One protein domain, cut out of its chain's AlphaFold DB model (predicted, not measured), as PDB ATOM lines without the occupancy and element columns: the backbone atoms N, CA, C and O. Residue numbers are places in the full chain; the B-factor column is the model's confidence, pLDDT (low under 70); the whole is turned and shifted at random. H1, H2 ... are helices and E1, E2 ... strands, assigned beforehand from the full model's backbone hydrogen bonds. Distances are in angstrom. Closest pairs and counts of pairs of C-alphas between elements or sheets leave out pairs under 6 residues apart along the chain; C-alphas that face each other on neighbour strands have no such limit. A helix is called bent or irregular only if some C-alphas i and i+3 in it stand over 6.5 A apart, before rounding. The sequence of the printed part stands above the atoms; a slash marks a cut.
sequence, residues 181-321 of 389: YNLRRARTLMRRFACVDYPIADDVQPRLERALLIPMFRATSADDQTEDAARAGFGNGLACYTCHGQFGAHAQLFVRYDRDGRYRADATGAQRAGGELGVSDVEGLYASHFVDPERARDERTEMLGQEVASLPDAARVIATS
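Overview. This is residues 181 to 321 of the 389 residues of an uncharacterized protein of Sandaracinus amylolyticus (UniProt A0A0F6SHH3). Helix H5 runs through the core; H1 stands across the part of it at residues 247 to 252, and the small hairpin of E1 and E2 lies beside the same part, with H7 packed on the hairpin. H2 packs on the other part of H5, short H3 and H4 lie farther out, and long loops make up much of the rest. The printed part has 141 residues, with seven named helices and two named strands in the order H1 H2 H3 H4 H5 H6 E1 E2 H7; under half of the residues are in named elements, and the class is mostly helix. The sheet, order E1 - E2, is antiparallel. The whole is compact, with a radius of gyration of the C-alphas of 14.3 A and spans of 41 by 34 by 24 A.

Along the chain. E1 is residues 301 to 303, 7.0 A long, and E2 is 306 to 308, 6.3 A. H7, residues 311 to 319, is 12.0 A long and ends with C-alpha 319 at (35.389, 32.171, -15.907). H5, residues 240 to 252, is 16.5 A long, with C-alpha 252 at (37.266, 48.251, -6.620). H1, residues 181 to 193, is 20.1 A long, begins with C-alpha 181 at (30.367, 52.599, -4.394), and is irregular: C-alphas 181 and 184 are 8.4 A apart. H2 is residues 215 to 218, 5.3 A; H3 is 228 to 231, 5.0 A; H6 is 293 to 297, 6.4 A. H4, residues 234 to 237, 6.7 A from first to last C-alpha, is only just irregular.

Arrangement. The hairpin E1 and E2 is antiparallel at 128 degrees, with N 308 and O 301 at 2.8 A and N 303 and O 306 at 2.9 A, within hydrogen-bond range. The closest C-alphas of E1 and H7 are those of Met 303 and Ala 314, 5.6 A apart. Those of E1 and H5 are Ala 249 and Glu 302, 5.5 A. H5 touches H1 with residues 247 to 252 alone, about perpendicular at 82 degrees, closest at the C-alphas of Ala 186 and Ala 251, 5.0 A. H5 touches H2 with residues 240 to 245 alone, closest at the C-alphas of Phe 217 and Tyr 241, 5.1 A. H3 and H4 only just touch, only at the corner, with 3 pairs of C-alphas within 8 A, the closest Arg 231 and Gly 237 at 5.3 A. H6 is close to but not clearly touching H5, the C-alphas of Gln 252 and Ala 296 being 7.6 A apart. In H6 and H7 every O i to N i+4 pair is within hydrogen-bond range, in H1 8 of 9 and in H5 7 of 9; H2, H3 and H4 are too short for such a pair.

Size, cuts and confidence. The C-alphas of Gly 274 and Thr 320, the two farthest apart, are 41.7 A apart. The printed part has no cut. The links H1 to H2, 21 residues, and H5 to H6, 40 residues, are long. Mean pLDDT of the printed part is 93.1; residues 232 to 238 are under 70.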
ATOM      1  N   TYR A 181      29.313  53.559  -4.732       96.38
ATOM      2  CA  TYR A 181      30.367  52.599  -4.394       96.38
ATOM      3  C   TYR A 181      30.505  51.418  -5.371       96.38
ATOM      4  O   TYR A 181      30.980  50.357  -4.986       96.38
ATOM      5  N   ASN A 182      30.034  51.553  -6.619       97.81
ATOM      6  CA  ASN A 182      30.027  50.492  -7.634       97.81
ATOM      7  C   ASN A 182      29.335  49.173  -7.214       97.81
ATOM      8  O   ASN A 182      29.530  48.136  -7.850       97.81
ATOM      9  N   LEU A 183      28.477  49.203  -6.186       96.12
ATOM     10  CA  LEU A 183      27.863  47.999  -5.607       96.12
ATOM     11  C   LEU A 183      27.035  47.203  -6.614       96.12
ATOM     12  O   LEU A 183      27.097  45.978  -6.626       96.12
ATOM     13  N   ARG A 184      26.257  47.874  -7.468       97.25
ATOM     14  CA  ARG A 184      25.416  47.206  -8.462       97.25
ATOM     15  C   ARG A 184      26.257  46.538  -9.551       97.25
ATOM     16  O   ARG A 184      25.919  45.423  -9.919       97.25
ATOM     17  N   ARG A 185      27.380  47.122  -9.985       98.00
ATOM     18  CA  ARG A 185      28.308  46.480 -10.940       98.00
ATOM     19  C   ARG A 185      28.896  45.202 -10.349       98.00
ATOM     20  O   ARG A 185      28.769  44.141 -10.950       98.00
ATOM     21  N   ALA A 186      29.436  45.294  -9.133       98.00
ATOM     22  CA  ALA A 186      29.985  44.149  -8.411       98.00
ATOM     23  C   ALA A 186      28.926  43.074  -8.123       98.00
ATOM     24  O   ALA A 186      29.181  41.884  -8.291       98.00
ATOM     25  N   ARG A 187      27.713  43.474  -7.721       97.06
ATOM     26  CA  ARG A 187      26.608  42.540  -7.474       97.06
ATOM     27  C   ARG A 187      26.168  41.842  -8.752       97.06
ATOM     28  O   ARG A 187      25.998  40.629  -8.732       97.06
ATOM     29  N   THR A 188      25.970  42.585  -9.839       97.56
ATOM     30  CA  THR A 188      25.559  42.008 -11.122       97.56
ATOM     31  C   THR A 188      26.636  41.060 -11.645       97.56
ATOM     32  O   THR A 188      26.286  39.964 -12.064       97.56
ATOM     33  N   LEU A 189      27.924  41.409 -11.543       98.12
ATOM     34  CA  LEU A 189      29.027  40.513 -11.904       98.12
ATOM     35  C   LEU A 189      28.915  39.160 -11.179       98.12
ATOM     36  O   LEU A 189      28.803  38.120 -11.824       98.12
ATOM     37  N   MET A 190      28.859  39.175  -9.844       97.75
ATOM     38  CA  MET A 190      28.810  37.931  -9.066       97.75
ATOM     39  C   MET A 190      27.506  37.158  -9.279       97.75
ATOM     40  O   MET A 190      27.531  35.953  -9.519       97.75
ATOM     41  N   ARG A 191      26.356  37.841  -9.269       96.31
ATOM     42  CA  ARG A 191      25.048  37.186  -9.389       96.31
ATOM     43  C   ARG A 191      24.802  36.602 -10.782       96.31
ATOM     44  O   ARG A 191      24.105  35.600 -10.882       96.31
ATOM     45  N   ARG A 192      25.308  37.229 -11.852       96.75
ATOM     46  CA  ARG A 192      25.045  36.801 -13.243       96.75
ATOM     47  C   ARG A 192      26.077  35.835 -13.812       96.75
ATOM     48  O   ARG A 192      25.784  35.185 -14.806       96.75
ATOM     49  N   PHE A 193      27.268  35.758 -13.221       98.06
ATOM     50  CA  PHE A 193      28.336  34.916 -13.760       98.06
ATOM     51  C   PHE A 193      28.916  33.914 -12.765       98.06
ATOM     52  O   PHE A 193      29.545  32.955 -13.189       98.06
ATOM     53  N   ALA A 194      28.674  34.079 -11.465       96.88
ATOM     54  CA  ALA A 194      28.996  33.069 -10.457       96.88
ATOM     55  C   ALA A 194      27.750  32.552  -9.719       96.88
ATOM     56  O   ALA A 194      27.851  31.603  -8.955       96.88
ATOM     57  N   CYS A 195      26.571  33.155  -9.932       95.81
ATOM     58  CA  CYS A 195      25.328  32.830  -9.223       95.81
ATOM     59  C   CYS A 195      25.490  32.876  -7.696       95.81
ATOM     60  O   CYS A 195      24.840  32.136  -6.961       95.81
ATOM     61  N   VAL A 196      26.353  33.779  -7.229       93.31
ATOM     62  CA  VAL A 196      26.644  33.997  -5.816       93.31
ATOM     63  C   VAL A 196      26.039  35.328  -5.379       93.31
ATOM     64  O   VAL A 196      26.233  36.361  -6.028       93.31
ATOM     65  N   ASP A 197      25.323  35.298  -4.258       91.69
ATOM     66  CA  ASP A 197      24.881  36.482  -3.527       91.69
ATOM     67  C   ASP A 197      25.809  36.756  -2.331       91.69
ATOM     68  O   ASP A 197      26.576  35.899  -1.895       91.69
ATOM     69  N   TYR A 198      25.752  37.979  -1.806       90.88
ATOM     70  CA  TYR A 198      26.525  38.375  -0.630       90.88
ATOM     71  C   TYR A 198      25.699  38.193   0.655       90.88
ATOM     72  O   TYR A 198      24.496  38.476   0.637       90.88
ATOM     73  N   PRO A 199      26.333  37.840   1.787       93.19
ATOM     74  CA  PRO A 199      27.760  37.549   1.921       93.19
ATOM     75  C   PRO A 199      28.141  36.198   1.303       93.19
ATOM     76  O   PRO A 199      27.393  35.229   1.378       93.19
ATOM     77  N   ILE A 200      29.334  36.154   0.727       93.69
ATOM     78  CA  ILE A 200      29.968  34.944   0.203       93.69
ATOM     79  C   ILE A 200      30.619  34.202   1.380       93.69
ATOM     80  O   ILE A 200      30.939  34.811   2.406       93.69
ATOM     81  N   ALA A 201      30.824  32.892   1.266       94.75
ATOM     82  CA  ALA A 201      31.611  32.153   2.247       94.75
ATOM     83  C   ALA A 201      33.061  32.691   2.305       94.75
ATOM     84  O   ALA A 201      33.645  33.016   1.271       94.75
ATOM     85  N   ASP A 202      33.625  32.832   3.510       95.12
ATOM     86  CA  ASP A 202      34.940  33.468   3.723       95.12
ATOM     87  C   ASP A 202      36.114  32.673   3.140       95.12
ATOM     88  O   ASP A 202      37.156  33.247   2.842       95.12
ATOM     89  N   ASP A 203      35.951  31.363   2.983       95.69
ATOM     90  CA  ASP A 203      36.905  30.477   2.316       95.69
ATOM     91  C   ASP A 203      36.879  30.621   0.786       95.69
ATOM     92  O   ASP A 203      37.863  30.295   0.130       95.69
ATOM     93  N   VAL A 204      35.784  31.143   0.224       95.44
ATOM     94  CA  VAL A 204      35.658  31.452  -1.208       95.44
ATOM     95  C   VAL A 204      36.096  32.883  -1.506       95.44
ATOM     96  O   VAL A 204      36.828  33.116  -2.460       95.44
ATOM     97  N   GLN A 205      35.648  33.857  -0.714       97.44
ATOM     98  CA  GLN A 205      36.102  35.243  -0.808       97.44
ATOM     99  C   GLN A 205      36.374  35.773   0.602       97.44
ATOM    100  O   GLN A 205      35.426  36.149   1.301       97.44
ATOM    101  N   PRO A 206      37.643  35.863   1.021       96.88
ATOM    102  CA  PRO A 206      37.998  36.490   2.282       96.88
ATOM    103  C   PRO A 206      37.482  37.931   2.354       96.88
ATOM    104  O   PRO A 206      37.408  38.653   1.353       96.88
ATOM    105  N   ARG A 207      37.102  38.363   3.559       96.94
ATOM    106  CA  ARG A 207      36.797  39.773   3.817       96.94
ATOM    107  C   ARG A 207      38.092  40.571   3.881       96.94
ATOM    108  O   ARG A 207      39.012  40.200   4.605       96.94
ATOM    109  N   LEU A 208      38.099  41.720   3.214       96.94
ATOM    110  CA  LEU A 208      39.113  42.752   3.385       96.94
ATOM    111  C   LEU A 208      39.225  43.150   4.856       96.94
ATOM    112  O   LEU A 208      38.214  43.305   5.540       96.94
ATOM    113  N   GLU A 209      40.445  43.401   5.322       96.69
ATOM    114  CA  GLU A 209      40.667  43.878   6.684       96.69
ATOM    115  C   GLU A 209      39.901  45.181   6.954       96.69
ATOM    116  O   GLU A 209      39.973  46.144   6.187       96.69
ATOM    117  N   ARG A 210      39.211  45.254   8.102       95.00
ATOM    118  CA  ARG A 210      38.411  46.431   8.499       95.00
ATOM    119  C   ARG A 210      39.189  47.742   8.399       95.00
ATOM    120  O   ARG A 210      38.634  48.747   7.970       95.00
ATOM    121  N   ALA A 211      40.461  47.741   8.798       96.00
ATOM    122  CA  ALA A 211      41.294  48.943   8.818       96.00
ATOM    123  C   ALA A 211      41.500  49.562   7.424       96.00
ATOM    124  O   ALA A 211      41.723  50.768   7.326       96.00
ATOM    125  N   LEU A 212      41.368  48.766   6.360       96.94
ATOM    126  CA  LEU A 212      41.497  49.220   4.976       96.94
ATOM    127  C   LEU A 212      40.252  49.963   4.487       96.94
ATOM    128  O   LEU A 212      40.350  50.808   3.600       96.94
ATOM    129  N   LEU A 213      39.085  49.653   5.048       96.12
ATOM    130  CA  LEU A 213      37.806  50.196   4.601       96.12
ATOM    131  C   LEU A 213      37.563  51.597   5.170       96.12
ATOM    132  O   LEU A 213      38.087  51.932   6.232       96.12
ATOM    133  N   ILE A 214      36.726  52.414   4.530       93.69
ATOM    134  CA  ILE A 214      36.228  53.660   5.131       93.69
ATOM    135  C   ILE A 214      35.393  53.360   6.393       93.69
ATOM    136  O   ILE A 214      34.762  52.299   6.457       93.69
ATOM    137  N   PRO A 215      35.352  54.264   7.397       91.25
ATOM    138  CA  PRO A 215      34.787  53.968   8.718       91.25
ATOM    139  C   PRO A 215      33.380  53.360   8.701       91.25
ATOM    140  O   PRO A 215      33.146  52.366   9.388       91.25
ATOM    141  N   MET A 216      32.475  53.852   7.843       88.69
ATOM    142  CA  MET A 216      31.106  53.326   7.779       88.69
ATOM    143  C   MET A 216      31.014  51.835   7.437       88.69
ATOM    144  O   MET A 216      30.088  51.167   7.890       88.69
ATOM    145  N   PHE A 217      31.967  51.298   6.665       92.75
ATOM    146  CA  PHE A 217      31.982  49.893   6.250       92.75
ATOM    147  C   PHE A 217      32.697  48.977   7.249       92.75
ATOM    148  O   PHE A 217      32.732  47.767   7.047       92.75
ATOM    149  N   ARG A 218      33.251  49.527   8.335       92.06
ATOM    150  CA  ARG A 218      33.895  48.753   9.411       92.06
ATOM    151  C   ARG A 218      32.898  48.240  10.445       92.06
ATOM    152  O   ARG A 218      33.230  47.330  11.207       92.06
ATOM    153  N   ALA A 219      31.709  48.839  10.478       89.12
ATOM    154  CA  ALA A 219      30.692  48.568  11.477       89.12
ATOM    155  C   ALA A 219      30.109  47.156  11.319       89.12
ATOM    156  O   ALA A 219      29.680  46.752  10.232       89.12
ATOM    157  N   THR A 220      30.087  46.408  12.423       87.69
ATOM    158  CA  THR A 220      29.379  45.123  12.538       87.69
ATOM    159  C   THR A 220      28.100  45.223  13.355       87.69
ATOM    160  O   THR A 220      27.205  44.396  13.189       87.69
ATOM    161  N   SER A 221      27.984  46.262  14.173       84.25
ATOM    162  CA  SER A 221      26.805  46.616  14.952       84.25
ATOM    163  C   SER A 221      26.463  48.101  14.763       84.25
ATOM    164  O   SER A 221      27.253  48.859  14.202       84.25
ATOM    165  N   ALA A 222      25.290  48.525  15.240       82.19
ATOM    166  CA  ALA A 222      24.914  49.939  15.239       82.19
ATOM    167  C   ALA A 222      25.829  50.766  16.161       82.19
ATOM    168  O   ALA A 222      26.156  51.904  15.833       82.19
ATOM    169  N   ASP A 223      26.293  50.172  17.266       82.94
ATOM    170  CA  ASP A 223      27.194  50.820  18.226       82.94
ATOM    171  C   ASP A 223      28.596  51.048  17.633       82.94
ATOM    172  O   ASP A 223      29.261  52.026  17.972       82.94
ATOM    173  N   ASP A 224      29.020  50.199  16.686       83.06
ATOM    174  CA  ASP A 224      30.284  50.362  15.953       83.06
ATOM    175  C   ASP A 224      30.228  51.510  14.926       83.06
ATOM    176  O   ASP A 224      31.267  51.926  14.407       83.06
ATOM    177  N   GLN A 225      29.032  51.993  14.565       86.00
ATOM    178  CA  GLN A 225      28.872  52.981  13.504       86.00
ATOM    179  C   GLN A 225      29.233  54.383  14.005       86.00
ATOM    180  O   GLN A 225      28.496  55.000  14.780       86.00
ATOM    181  N   THR A 226      30.353  54.913  13.516       83.19
ATOM    182  CA  THR A 226      30.854  56.248  13.871       83.19
ATOM    183  C   THR A 226      30.416  57.344  12.901       83.19
ATOM    184  O   THR A 226      30.519  58.516  13.244       83.19
ATOM    185  N   GLU A 227      29.927  56.989  11.710       83.81
ATOM    186  CA  GLU A 227      29.505  57.950  10.687       83.81
ATOM    187  C   GLU A 227      28.010  58.261  10.815       83.81
ATOM    188  O   GLU A 227      27.160  57.419  10.513       83.81
ATOM    189  N   ASP A 228      27.666  59.490  11.207       83.38
ATOM    190  CA  ASP A 228      26.268  59.908  11.397       83.38
ATOM    191  C   ASP A 228      25.421  59.731  10.128       83.38
ATOM    192  O   ASP A 228      24.277  59.274  10.191       83.38
ATOM    193  N   ALA A 229      26.003  60.000   8.955       76.56
ATOM    194  CA  ALA A 229      25.339  59.795   7.668       76.56
ATOM    195  C   ALA A 229      25.015  58.314   7.384       76.56
ATOM    196  O   ALA A 229      24.075  58.022   6.645       76.56
ATOM    197  N   ALA A 230      25.766  57.377   7.971       77.25
ATOM    198  CA  ALA A 230      25.523  55.943   7.844       77.25
ATOM    199  C   ALA A 230      24.569  55.402   8.923       77.25
ATOM    200  O   ALA A 230      23.863  54.428   8.663       77.25
ATOM    201  N   ARG A 231      24.474  56.051  10.096       77.12
ATOM    202  CA  ARG A 231      23.518  55.684  11.165       77.12
ATOM    203  C   ARG A 231      22.061  55.773  10.710       77.12
ATOM    204  O   ARG A 231      21.254  54.931  11.081       77.12
ATOM    205  N   ALA A 232      21.741  56.763   9.877       67.00
ATOM    206  CA  ALA A 232      20.413  56.937   9.280       67.00
ATOM    207  C   ALA A 232      20.209  56.142   7.968       67.00
ATOM    208  O   ALA A 232      19.160  56.253   7.334       67.00
ATOM    209  N   GLY A 233      21.222  55.389   7.522       62.00
ATOM    210  CA  GLY A 233      21.241  54.679   6.244       62.00
ATOM    211  C   GLY A 233      20.597  53.287   6.272       62.00
ATOM    212  O   GLY A 233      20.087  52.814   7.287       62.00
ATOM    213  N   PHE A 234      20.631  52.613   5.117       52.00
ATOM    214  CA  PHE A 234      20.085  51.265   4.918       52.00
ATOM    215  C   PHE A 234      20.607  50.286   5.988       52.00
ATOM    216  O   PHE A 234      21.813  50.167   6.190       52.00
ATOM    217  N   GLY A 235      19.693  49.601   6.684       58.41
ATOM    218  CA  GLY A 235      20.024  48.652   7.753       58.41
ATOM    219  C   GLY A 235      20.449  49.276   9.093       58.41
ATOM    220  O   GLY A 235      20.950  48.543   9.935       58.41
ATOM    221  N   ASN A 236      20.276  50.588   9.317       56.38
ATOM    222  CA  ASN A 236      20.724  51.303  10.531       56.38
ATOM    223  C   ASN A 236      22.236  51.156  10.815       56.38
ATOM    224  O   ASN A 236      22.664  51.157  11.968       56.38
ATOM    225  N   GLY A 237      23.052  50.946   9.775       59.00
ATOM    226  CA  GLY A 237      24.483  50.655   9.921       59.00
ATOM    227  C   GLY A 237      24.809  49.249  10.451       59.00
ATOM    228  O   GLY A 237      25.978  48.950  10.689       59.00
ATOM    229  N   LEU A 238      23.809  48.375  10.630       65.19
ATOM    230  CA  LEU A 238      24.012  47.006  11.097       65.19
ATOM    231  C   LEU A 238      24.663  46.158  10.000       65.19
ATOM    232  O   LEU A 238      24.202  46.123   8.860       65.19
ATOM    233  N   ALA A 239      25.725  45.440  10.374       75.00
ATOM    234  CA  ALA A 239      26.411  44.454   9.541       75.00
ATOM    235  C   ALA A 239      26.949  44.966   8.185       75.00
ATOM    236  O   ALA A 239      27.138  44.165   7.265       75.00
ATOM    237  N   CYS A 240      27.270  46.262   8.059       86.88
ATOM    238  CA  CYS A 240      27.906  46.800   6.851       86.88
ATOM    239  C   CYS A 240      29.167  46.006   6.493       86.88
ATOM    240  O   CYS A 240      29.326  45.600   5.346       86.88
ATOM    241  N   TYR A 241      30.017  45.701   7.477       91.81
ATOM    242  CA  TYR A 241      31.254  44.952   7.246       91.81
ATOM    243  C   TYR A 241      31.030  43.550   6.666       91.81
ATOM    244  O   TYR A 241      31.809  43.105   5.825       91.81
ATOM    245  N   THR A 242      29.955  42.863   7.061       90.38
ATOM    246  CA  THR A 242      29.675  41.490   6.614       90.38
ATOM    247  C   THR A 242      29.589  41.402   5.094       90.38
ATOM    248  O   THR A 242      30.145  40.472   4.508       90.38
ATOM    249  N   CYS A 243      28.951  42.393   4.467       90.31
ATOM    250  CA  CYS A 243      28.822  42.486   3.016       90.31
ATOM    251  C   CYS A 243      29.958  43.315   2.396       90.31
ATOM    252  O   CYS A 243      30.585  42.880   1.432       90.31
ATOM    253  N   HIS A 244      30.258  44.497   2.944       94.44
ATOM    254  CA  HIS A 244      31.235  45.433   2.376       94.44
ATOM    255  C   HIS A 244      32.687  44.965   2.480       94.44
ATOM    256  O   HIS A 244      33.502  45.377   1.658       94.44
ATOM    257  N   GLY A 245      33.001  44.049   3.399       95.25
ATOM    258  CA  GLY A 245      34.304  43.387   3.443       95.25
ATOM    259  C   GLY A 245      34.611  42.583   2.177       95.25
ATOM    260  O   GLY A 245      35.771  42.487   1.805       95.25
ATOM    261  N   GLN A 246      33.598  42.060   1.477       95.75
ATOM    262  CA  GLN A 246      33.771  41.333   0.207       95.75
ATOM    263  C   GLN A 246      33.405  42.209  -0.993       95.75
ATOM    264  O   GLN A 246      34.129  42.245  -1.983       95.75
ATOM    265  N   PHE A 247      32.314  42.979  -0.893       94.94
ATOM    266  CA  PHE A 247      31.933  43.938  -1.934       94.94
ATOM    267  C   PHE A 247      33.047  44.933  -2.228       94.94
ATOM    268  O   PHE A 247      33.235  45.272  -3.390       94.94
ATOM    269  N   GLY A 248      33.778  45.390  -1.207       96.75
ATOM    270  CA  GLY A 248      34.882  46.327  -1.384       96.75
ATOM    271  C   GLY A 248      35.935  45.804  -2.351       96.75
ATOM    272  O   GLY A 248      36.401  46.571  -3.191       96.75
ATOM    273  N   ALA A 249      36.227  44.500  -2.304       97.94
ATOM    274  CA  ALA A 249      37.198  43.885  -3.192       97.94
ATOM    275  C   ALA A 249      36.697  43.902  -4.643       97.94
ATOM    276  O   ALA A 249      37.357  44.444  -5.525       97.94
ATOM    277  N   HIS A 250      35.480  43.412  -4.885       98.38
ATOM    278  CA  HIS A 250      34.923  43.302  -6.236       98.38
ATOM    279  C   HIS A 250      34.532  44.656  -6.848       98.38
ATOM    280  O   HIS A 250      34.652  44.865  -8.054       98.38
ATOM    281  N   ALA A 251      34.050  45.597  -6.035       98.25
ATOM    282  CA  ALA A 251      33.660  46.932  -6.481       98.25
ATOM    283  C   ALA A 251      34.862  47.798  -6.874       98.25
ATOM    284  O   ALA A 251      34.706  48.697  -7.706       98.25
ATOM    285  N   GLN A 252      36.042  47.518  -6.310       98.56
ATOM    286  CA  GLN A 252      37.266  48.251  -6.620       98.56
ATOM    287  C   GLN A 252      37.624  48.185  -8.106       98.56
ATOM    288  O   GLN A 252      38.035  49.189  -8.684       98.56
ATOM    289  N   LEU A 253      37.349  47.049  -8.750       98.44
ATOM    290  CA  LEU A 253      37.581  46.824 -10.178       98.44
ATOM    291  C   LEU A 253      36.853  47.829 -11.088       98.44
ATOM    292  O   LEU A 253      37.191  47.969 -12.257       98.44
ATOM    293  N   PHE A 254      35.839  48.530 -10.572       98.50
ATOM    294  CA  PHE A 254      35.028  49.475 -11.337       98.50
ATOM    295  C   PHE A 254      35.295  50.943 -10.987       98.50
ATOM    296  O   PHE A 254      34.580  51.824 -11.475       98.50
ATOM    297  N   VAL A 255      36.290  51.239 -10.141       98.19
ATOM    298  CA  VAL A 255      36.520  52.597  -9.617       98.19
ATOM    299  C   VAL A 255      36.843  53.621 -10.708       98.19
ATOM    300  O   VAL A 255      36.559  54.806 -10.550       98.19
ATOM    301  N   ARG A 256      37.371  53.161 -11.847       98.31
ATOM    302  CA  ARG A 256      37.745  54.006 -12.987       98.31
ATOM    303  C   ARG A 256      36.645  54.201 -14.021       98.31
ATOM    304  O   ARG A 256      36.896  54.825 -15.045       98.31
ATOM    305  N   TYR A 257      35.439  53.696 -13.780       98.50
ATOM    306  CA  TYR A 257      34.329  53.826 -14.719       98.50
ATOM    307  C   TYR A 257      33.286  54.810 -14.210       98.50
ATOM    308  O   TYR A 257      32.680  54.604 -13.152       98.50
ATOM    309  N   ASP A 258      33.023  55.858 -14.987       98.38
ATOM    310  CA  ASP A 258      31.984  56.834 -14.662       98.38
ATOM    311  C   ASP A 258      30.571  56.244 -14.804       98.38
ATOM    312  O   ASP A 258      30.385  55.096 -15.216       98.38
ATOM    313  N   ARG A 259      29.543  57.017 -14.449       97.50
ATOM    314  CA  ARG A 259      28.131  56.609 -14.556       97.50
ATOM    315  C   ARG A 259      27.695  56.176 -15.966       97.50
ATOM    316  O   ARG A 259      26.786  55.356 -16.077       97.50
ATOM    317  N   ASP A 260      28.360  56.671 -17.012       97.88
ATOM    318  CA  ASP A 260      28.072  56.365 -18.419       97.88
ATOM    319  C   ASP A 260      28.933  55.201 -18.944       97.88
ATOM    320  O   ASP A 260      28.892  54.874 -20.136       97.88
ATOM    321  N   GLY A 261      29.721  54.580 -18.059       97.88
ATOM    322  CA  GLY A 261      30.586  53.445 -18.349       97.88
ATOM    323  C   GLY A 261      31.887  53.807 -19.057       97.88
ATOM    324  O   GLY A 261      32.538  52.910 -19.588       97.88
ATOM    325  N   ARG A 262      32.280  55.085 -19.101       98.31
ATOM    326  CA  ARG A 262      33.557  55.486 -19.702       98.31
ATOM    327  C   ARG A 262      34.692  55.332 -18.707       98.31
ATOM    328  O   ARG A 262      34.552  55.675 -17.534       98.31
ATOM    329  N   TYR A 263      35.819  54.844 -19.205       98.44
ATOM    330  CA  TYR A 263      37.048  54.750 -18.437       98.44
ATOM    331  C   TYR A 263      37.653  56.137 -18.207       98.44
ATOM    332  O   TYR A 263      37.724  56.971 -19.113       98.44
ATOM    333  N   ARG A 264      38.107  56.374 -16.980       98.12
ATOM    334  CA  ARG A 264      38.650  57.639 -16.492       98.12
ATOM    335  C   ARG A 264      39.985  57.377 -15.812       98.12
ATOM    336  O   ARG A 264      40.043  56.937 -14.667       98.12
ATOM    337  N   ALA A 265      41.072  57.650 -16.533       97.12
ATOM    338  CA  ALA A 265      42.432  57.478 -16.016       97.12
ATOM    339  C   ALA A 265      42.755  58.431 -14.848       97.12
ATOM    340  O   ALA A 265      43.676  58.169 -14.081       97.12
ATOM    341  N   ASP A 266      41.996  59.520 -14.718       97.44
ATOM    342  CA  ASP A 266      42.078  60.515 -13.649       97.44
ATOM    343  C   ASP A 266      41.255  60.151 -12.399       97.44
ATOM    344  O   ASP A 266      41.244  60.916 -11.437       97.44
ATOM    345  N   ALA A 267      40.567  59.004 -12.385       97.69
ATOM    346  CA  ALA A 267      39.783  58.564 -11.236       97.69
ATOM    347  C   ALA A 267      40.666  58.317 -10.001       97.69
ATOM    348  O   ALA A 267      41.627  57.548 -10.039       97.69
ATOM    349  N   THR A 268      40.303  58.938  -8.879       97.69
ATOM    350  CA  THR A 268      41.013  58.799  -7.596       97.69
ATOM    351  C   THR A 268      40.381  57.737  -6.691       97.69
ATOM    352  O   THR A 268      41.008  57.277  -5.743       97.69
ATOM    353  N   GLY A 269      39.101  57.415  -6.916       96.94
ATOM    354  CA  GLY A 269      38.286  56.629  -5.991       96.94
ATOM    355  C   GLY A 269      38.029  57.292  -4.633       96.94
ATOM    356  O   GLY A 269      37.336  56.708  -3.803       96.94
ATOM    357  N   ALA A 270      38.529  58.502  -4.379       97.12
ATOM    358  CA  ALA A 270      38.354  59.179  -3.103       97.12
ATOM    359  C   ALA A 270      36.913  59.684  -2.952       97.12
ATOM    360  O   ALA A 270      36.357  60.287  -3.869       97.12
ATOM    361  N   GLN A 271      36.309  59.463  -1.783       94.94
ATOM    362  CA  GLN A 271      35.003  60.022  -1.432       94.94
ATOM    363  C   GLN A 271      35.060  61.555  -1.435       94.94
ATOM    364  O   GLN A 271      35.922  62.152  -0.790       94.94
ATOM    365  N   ARG A 272      34.097  62.210  -2.095       95.38
ATOM    366  CA  ARG A 272      34.000  63.675  -2.077       95.38
ATOM    367  C   ARG A 272      33.737  64.184  -0.658       95.38
ATOM    368  O   ARG A 272      32.714  63.838  -0.060       95.38
ATOM    369  N   ALA A 273      34.615  65.052  -0.154       92.69
ATOM    370  CA  ALA A 273      34.461  65.695   1.150       92.69
ATOM    371  C   ALA A 273      33.184  66.552   1.205       92.69
ATOM    372  O   ALA A 273      32.947  67.373   0.320       92.69
ATOM    373  N   GLY A 274      32.343  66.332   2.221       89.69
ATOM    374  CA  GLY A 274      31.044  67.007   2.367       89.69
ATOM    375  C   GLY A 274      30.024  66.685   1.264       89.69
ATOM    376  O   GLY A 274      28.953  67.288   1.230       89.69
ATOM    377  N   GLY A 275      30.355  65.770   0.348       89.62
ATOM    378  CA  GLY A 275      29.494  65.353  -0.748       89.62
ATOM    379  C   GLY A 275      28.582  64.186  -0.380       89.62
ATOM    380  O   GLY A 275      28.621  63.629   0.714       89.62
ATOM    381  N   GLU A 276      27.767  63.791  -1.349       90.75
ATOM    382  CA  GLU A 276      26.927  62.603  -1.258       90.75
ATOM    383  C   GLU A 276      27.769  61.326  -1.094       90.75
ATOM    384  O   GLU A 276      28.750  61.111  -1.815       90.75
ATOM    385  N   LEU A 277      27.368  60.458  -0.160       90.44
ATOM    386  CA  LEU A 277      28.036  59.177   0.074       90.44
ATOM    387  C   LEU A 277      28.092  58.335  -1.201       90.44
ATOM    388  O   LEU A 277      27.091  58.157  -1.892       90.44
ATOM    389  N   GLY A 278      29.263  57.783  -1.490       92.81
ATOM    390  CA  GLY A 278      29.522  56.918  -2.632       92.81
ATOM    391  C   GLY A 278      29.831  57.652  -3.922       92.81
ATOM    392  O   GLY A 278      30.031  56.982  -4.935       92.81
ATOM    393  N   VAL A 279      29.894  58.983  -3.897       96.00
ATOM    394  CA  VAL A 279      30.314  59.815  -5.027       96.00
ATOM    395  C   VAL A 279      31.781  60.208  -4.856       96.00
ATOM    396  O   VAL A 279      32.189  60.672  -3.788       96.00
ATOM    397  N   SER A 280      32.572  60.010  -5.910       97.12
ATOM    398  CA  SER A 280      33.990  60.379  -5.916       97.12
ATOM    399  C   SER A 280      34.160  61.902  -5.977       97.12
ATOM    400  O   SER A 280      33.254  62.622  -6.398       97.12
ATOM    401  N   ASP A 281      35.302  62.420  -5.534       96.31
ATOM    402  CA  ASP A 281      35.701  63.814  -5.747       96.31
ATOM    403  C   ASP A 281      35.679  64.215  -7.236       96.31
ATOM    404  O   ASP A 281      35.175  65.296  -7.552       96.31
ATOM    405  N   VAL A 282      36.067  63.319  -8.146       96.62
ATOM    406  CA  VAL A 282      35.961  63.502  -9.600       96.62
ATOM    407  C   VAL A 282      34.510  63.343 -10.077       96.62
ATOM    408  O   VAL A 282      33.796  62.401  -9.725       96.62
ATOM    409  N   GLU A 283      34.039  64.290 -10.892       95.88
ATOM    410  CA  GLU A 283      32.656  64.314 -11.379       95.88
ATOM    411  C   GLU A 283      32.297  63.073 -12.217       95.88
ATOM    412  O   GLU A 283      33.049  62.642 -13.094       95.88
ATOM    413  N   GLY A 284      31.109  62.515 -11.951       95.44
ATOM    414  CA  GLY A 284      30.557  61.357 -12.658       95.44
ATOM    415  C   GLY A 284      31.041  59.994 -12.153       95.44
ATOM    416  O   GLY A 284      30.487  58.980 -12.577       95.44
ATOM    417  N   LEU A 285      32.020  59.959 -11.244       97.81
ATOM    418  CA  LEU A 285      32.609  58.736 -10.695       97.81
ATOM    419  C   LEU A 285      32.058  58.376  -9.309       97.81
ATOM    420  O   LEU A 285      31.492  59.203  -8.587       97.81
ATOM    421  N   TYR A 286      32.260  57.116  -8.929       98.06
ATOM    422  CA  TYR A 286      31.867  56.573  -7.630       98.06
ATOM    423  C   TYR A 286      33.084  56.319  -6.749       98.06
ATOM    424  O   TYR A 286      34.154  55.966  -7.237       98.06
ATOM    425  N   ALA A 287      32.905  56.507  -5.444       97.62
ATOM    426  CA  ALA A 287      33.969  56.323  -4.468       97.62
ATOM    427  C   ALA A 287      34.318  54.837  -4.274       97.62
ATOM    428  O   ALA A 287      33.470  53.952  -4.402       97.62
ATOM    429  N   SER A 288      35.571  54.583  -3.916       98.12
ATOM    430  CA  SER A 288      36.073  53.306  -3.427       98.12
ATOM    431  C   SER A 288      35.544  53.007  -2.018       98.12
ATOM    432  O   SER A 288      35.016  53.874  -1.315       98.12
ATOM    433  N   HIS A 289      35.709  51.756  -1.596       97.25
ATOM    434  CA  HIS A 289      35.530  51.351  -0.208       97.25
ATOM    435  C   HIS A 289      36.772  51.609   0.652       97.25
ATOM    436  O   HIS A 289      36.661  51.522   1.873       97.25
ATOM    437  N   PHE A 290      37.932  51.895   0.054       97.94
ATOM    438  CA  PHE A 290      39.199  52.043   0.766       97.94
ATOM    439  C   PHE A 290      39.394  53.447   1.339       97.94
ATOM    440  O   PHE A 290      39.030  54.446   0.720       97.94
ATOM    441  N   VAL A 291      39.981  53.514   2.535       96.12
ATOM    442  CA  VAL A 291      40.330  54.782   3.196       96.12
ATOM    443  C   VAL A 291      41.635  55.380   2.668       96.12
ATOM    444  O   VAL A 291      41.786  56.598   2.651       96.12
ATOM    445  N   ASP A 292      42.575  54.530   2.249       97.56
ATOM    446  CA  ASP A 292      43.863  54.950   1.704       97.56
ATOM    447  C   ASP A 292      43.691  55.464   0.262       97.56
ATOM    448  O   ASP A 292      43.243  54.689  -0.588       97.56
ATOM    449  N   PRO A 293      44.043  56.728  -0.047       96.69
ATOM    450  CA  PRO A 293      43.894  57.289  -1.390       96.69
ATOM    451  C   PRO A 293      44.659  56.524  -2.474       96.69
ATOM    452  O   PRO A 293      44.198  56.450  -3.611       96.69
ATOM    453  N   GLU A 294      45.813  55.947  -2.134       97.25
ATOM    454  CA  GLU A 294      46.623  55.174  -3.077       97.25
ATOM    455  C   GLU A 294      45.922  53.878  -3.479       97.25
ATOM    456  O   GLU A 294      45.788  53.578  -4.666       97.25
ATOM    457  N   ARG A 295      45.375  53.152  -2.503       97.25
ATOM    458  CA  ARG A 295      44.551  51.973  -2.769       97.25
ATOM    459  C   ARG A 295      43.202  52.319  -3.399       97.25
ATOM    460  O   ARG A 295      42.711  51.567  -4.233       97.25
ATOM    461  N   ALA A 296      42.605  53.456  -3.045       97.88
ATOM    462  CA  ALA A 296      41.314  53.882  -3.583       97.88
ATOM    463  C   ALA A 296      41.348  54.089  -5.107       97.88
ATOM    464  O   ALA A 296      40.350  53.795  -5.766       97.88
ATOM    465  N   ARG A 297      42.483  54.521  -5.676       97.12
ATOM    466  CA  ARG A 297      42.674  54.695  -7.133       97.12
ATOM    467  C   ARG A 297      43.178  53.452  -7.873       97.12
ATOM    468  O   ARG A 297      43.204  53.446  -9.112       97.12
ATOM    469  N   ASP A 298      43.651  52.448  -7.139       97.06
ATOM    470  CA  ASP A 298      44.257  51.237  -7.695       97.06
ATOM    471  C   ASP A 298      43.178  50.190  -7.993       97.06
ATOM    472  O   ASP A 298      42.371  49.858  -7.134       97.06
ATOM    473  N   GLU A 299      43.137  49.665  -9.215       96.62
ATOM    474  CA  GLU A 299      42.186  48.614  -9.603       96.62
ATOM    475  C   GLU A 299      42.584  47.241  -9.026       96.62
ATOM    476  O   GLU A 299      41.758  46.325  -9.023       96.62
ATOM    477  N   ARG A 300      43.817  47.098  -8.510       97.94
ATOM    478  CA  ARG A 300      44.307  45.869  -7.874       97.94
ATOM    479  C   ARG A 300      43.509  45.518  -6.626       97.94
ATOM    480  O   ARG A 300      43.296  46.345  -5.739       97.94
ATOM    481  N   THR A 301      43.094  44.262  -6.547       97.75
ATOM    482  CA  THR A 301      42.207  43.764  -5.496       97.75
ATOM    483  C   THR A 301      42.186  42.233  -5.507       97.75
ATOM    484  O   THR A 301      43.088  41.603  -6.051       97.75
ATOM    485  N   GLU A 302      41.155  41.636  -4.924       97.88
ATOM    486  CA  GLU A 302      40.896  40.204  -4.939       97.88
ATOM    487  C   GLU A 302      39.580  39.881  -5.665       97.88
ATOM    488  O   GLU A 302      38.620  40.657  -5.631       97.88
ATOM    489  N   MET A 303      39.537  38.714  -6.303       98.31
ATOM    490  CA  MET A 303      38.338  38.085  -6.849       98.31
ATOM    491  C   MET A 303      38.365  36.606  -6.475       98.31
ATOM    492  O   MET A 303      39.317  35.913  -6.814       98.31
ATOM    493  N   LEU A 304      37.338  36.122  -5.777       97.44
ATOM    494  CA  LEU A 304      37.257  34.743  -5.274       97.44
ATOM    495  C   LEU A 304      38.550  34.287  -4.561       97.44
ATOM    496  O   LEU A 304      39.092  33.217  -4.847       97.44
ATOM    497  N   GLY A 305      39.078  35.153  -3.687       96.88
ATOM    498  CA  GLY A 305      40.289  34.901  -2.896       96.88
ATOM    499  C   GLY A 305      41.608  34.928  -3.677       96.88
ATOM    500  O   GLY A 305      42.652  34.623  -3.105       96.88
ATOM    501  N   GLN A 306      41.585  35.293  -4.961       98.44
ATOM    502  CA  GLN A 306      42.779  35.428  -5.796       98.44
ATOM    503  C   GLN A 306      43.082  36.899  -6.064       98.44
ATOM    504  O   GLN A 306      42.183  37.658  -6.424       98.44
ATOM    505  N   GLU A 307      44.348  37.294  -5.931       98.25
ATOM    506  CA  GLU A 307      44.793  38.636  -6.312       98.25
ATOM    507  C   GLU A 307      44.624  38.859  -7.821       98.25
ATOM    508  O   GLU A 307      44.979  38.017  -8.648       98.25
ATOM    509  N   VAL A 308      44.094  40.023  -8.183       98.56
ATOM    510  CA  VAL A 308      43.811  40.429  -9.561       98.56
ATOM    511  C   VAL A 308      44.227  41.879  -9.753       98.56
ATOM    512  O   VAL A 308      44.023  42.708  -8.864       98.56
ATOM    513  N   ALA A 309      44.814  42.216 -10.905       98.06
ATOM    514  CA  ALA A 309      45.286  43.573 -11.162       98.06
ATOM    515  C   ALA A 309      44.284  44.445 -11.924       98.06
ATOM    516  O   ALA A 309      44.445  45.663 -11.973       98.06
ATOM    517  N   SER A 310      43.273  43.831 -12.537       97.62
ATOM    518  CA  SER A 310      42.333  44.505 -13.427       97.62
ATOM    519  C   SER A 310      41.048  43.692 -13.633       97.62
ATOM    520  O   SER A 310      40.967  42.519 -13.257       97.62
ATOM    521  N   LEU A 311      40.040  44.296 -14.278       97.88
ATOM    522  CA  LEU A 311      38.811  43.594 -14.675       97.88
ATOM    523  C   LEU A 311      39.058  42.348 -15.546       97.88
ATOM    524  O   LEU A 311      38.432  41.329 -15.260       97.88
ATOM    525  N   PRO A 312      39.947  42.364 -16.562       98.56
ATOM    526  CA  PRO A 312      40.302  41.160 -17.314       98.56
ATOM    527  C   PRO A 312      40.820  40.010 -16.445       98.56
ATOM    528  O   PRO A 312      40.484  38.855 -16.700       98.56
ATOM    529  N   ASP A 313      41.622  40.298 -15.420       98.62
ATOM    530  CA  ASP A 313      42.150  39.265 -14.521       98.62
ATOM    531  C   ASP A 313      41.022  38.660 -13.678       98.62
ATOM    532  O   ASP A 313      40.877  37.441 -13.613       98.62
ATOM    533  N   ALA A 314      40.160  39.514 -13.117       98.56
ATOM    534  CA  ALA A 314      38.982  39.093 -12.365       98.56
ATOM    535  C   ALA A 314      37.993  38.282 -13.217       98.56
ATOM    536  O   ALA A 314      37.456  37.275 -12.759       98.56
ATOM    537  N   ALA A 315      37.781  38.687 -14.470       98.56
ATOM    538  CA  ALA A 315      36.950  37.969 -15.424       98.56
ATOM    539  C   ALA A 315      37.474  36.556 -15.693       98.56
ATOM    540  O   ALA A 315      36.682  35.615 -15.723       98.56
ATOM    541  N   ARG A 316      38.797  36.390 -15.831       98.69
ATOM    542  CA  ARG A 316      39.418  35.064 -15.965       98.69
ATOM    543  C   ARG A 316      39.227  34.228 -14.707       98.69
ATOM    544  O   ARG A 316      38.812  33.083 -14.836       98.69
ATOM    545  N   VAL A 317      39.436  34.801 -13.518       98.69
ATOM    546  CA  VAL A 317      39.195  34.091 -12.251       98.69
ATOM    547  C   VAL A 317      37.755  33.580 -12.166       98.69
ATOM    548  O   VAL A 317      37.549  32.401 -11.876       98.69
ATOM    549  N   ILE A 318      36.762  34.423 -12.483       98.56
ATOM    550  CA  ILE A 318      35.353  34.007 -12.523       98.56
ATOM    551  C   ILE A 318      35.146  32.923 -13.577       98.56
ATOM    552  O   ILE A 318      34.596  31.884 -13.246       98.56
ATOM    553  N   ALA A 319      35.605  33.120 -14.814       98.56
ATOM    554  CA  ALA A 319      35.389  32.171 -15.907       98.56
ATOM    555  C   ALA A 319      36.005  30.783 -15.642       98.56
ATOM    556  O   ALA A 319      35.482  29.780 -16.118       98.56
ATOM    557  N   THR A 320      37.084  30.718 -14.857       98.31
ATOM    558  CA  THR A 320      37.711  29.459 -14.418       98.31
ATOM    559  C   THR A 320      37.176  28.927 -13.087       98.31
ATOM    560  O   THR A 320      37.597  27.864 -12.634       98.31
ATOM    561  N   SER A 321      36.271  29.654 -12.429       97.94
ATOM    562  CA  SER A 321      35.674  29.229 -11.167       97.94
ATOM    563  C   SER A 321      34.765  28.013 -11.379       97.94
ATOM    564  O   SER A 321      33.982  28.002 -12.336       97.94
TER     565      SER A 321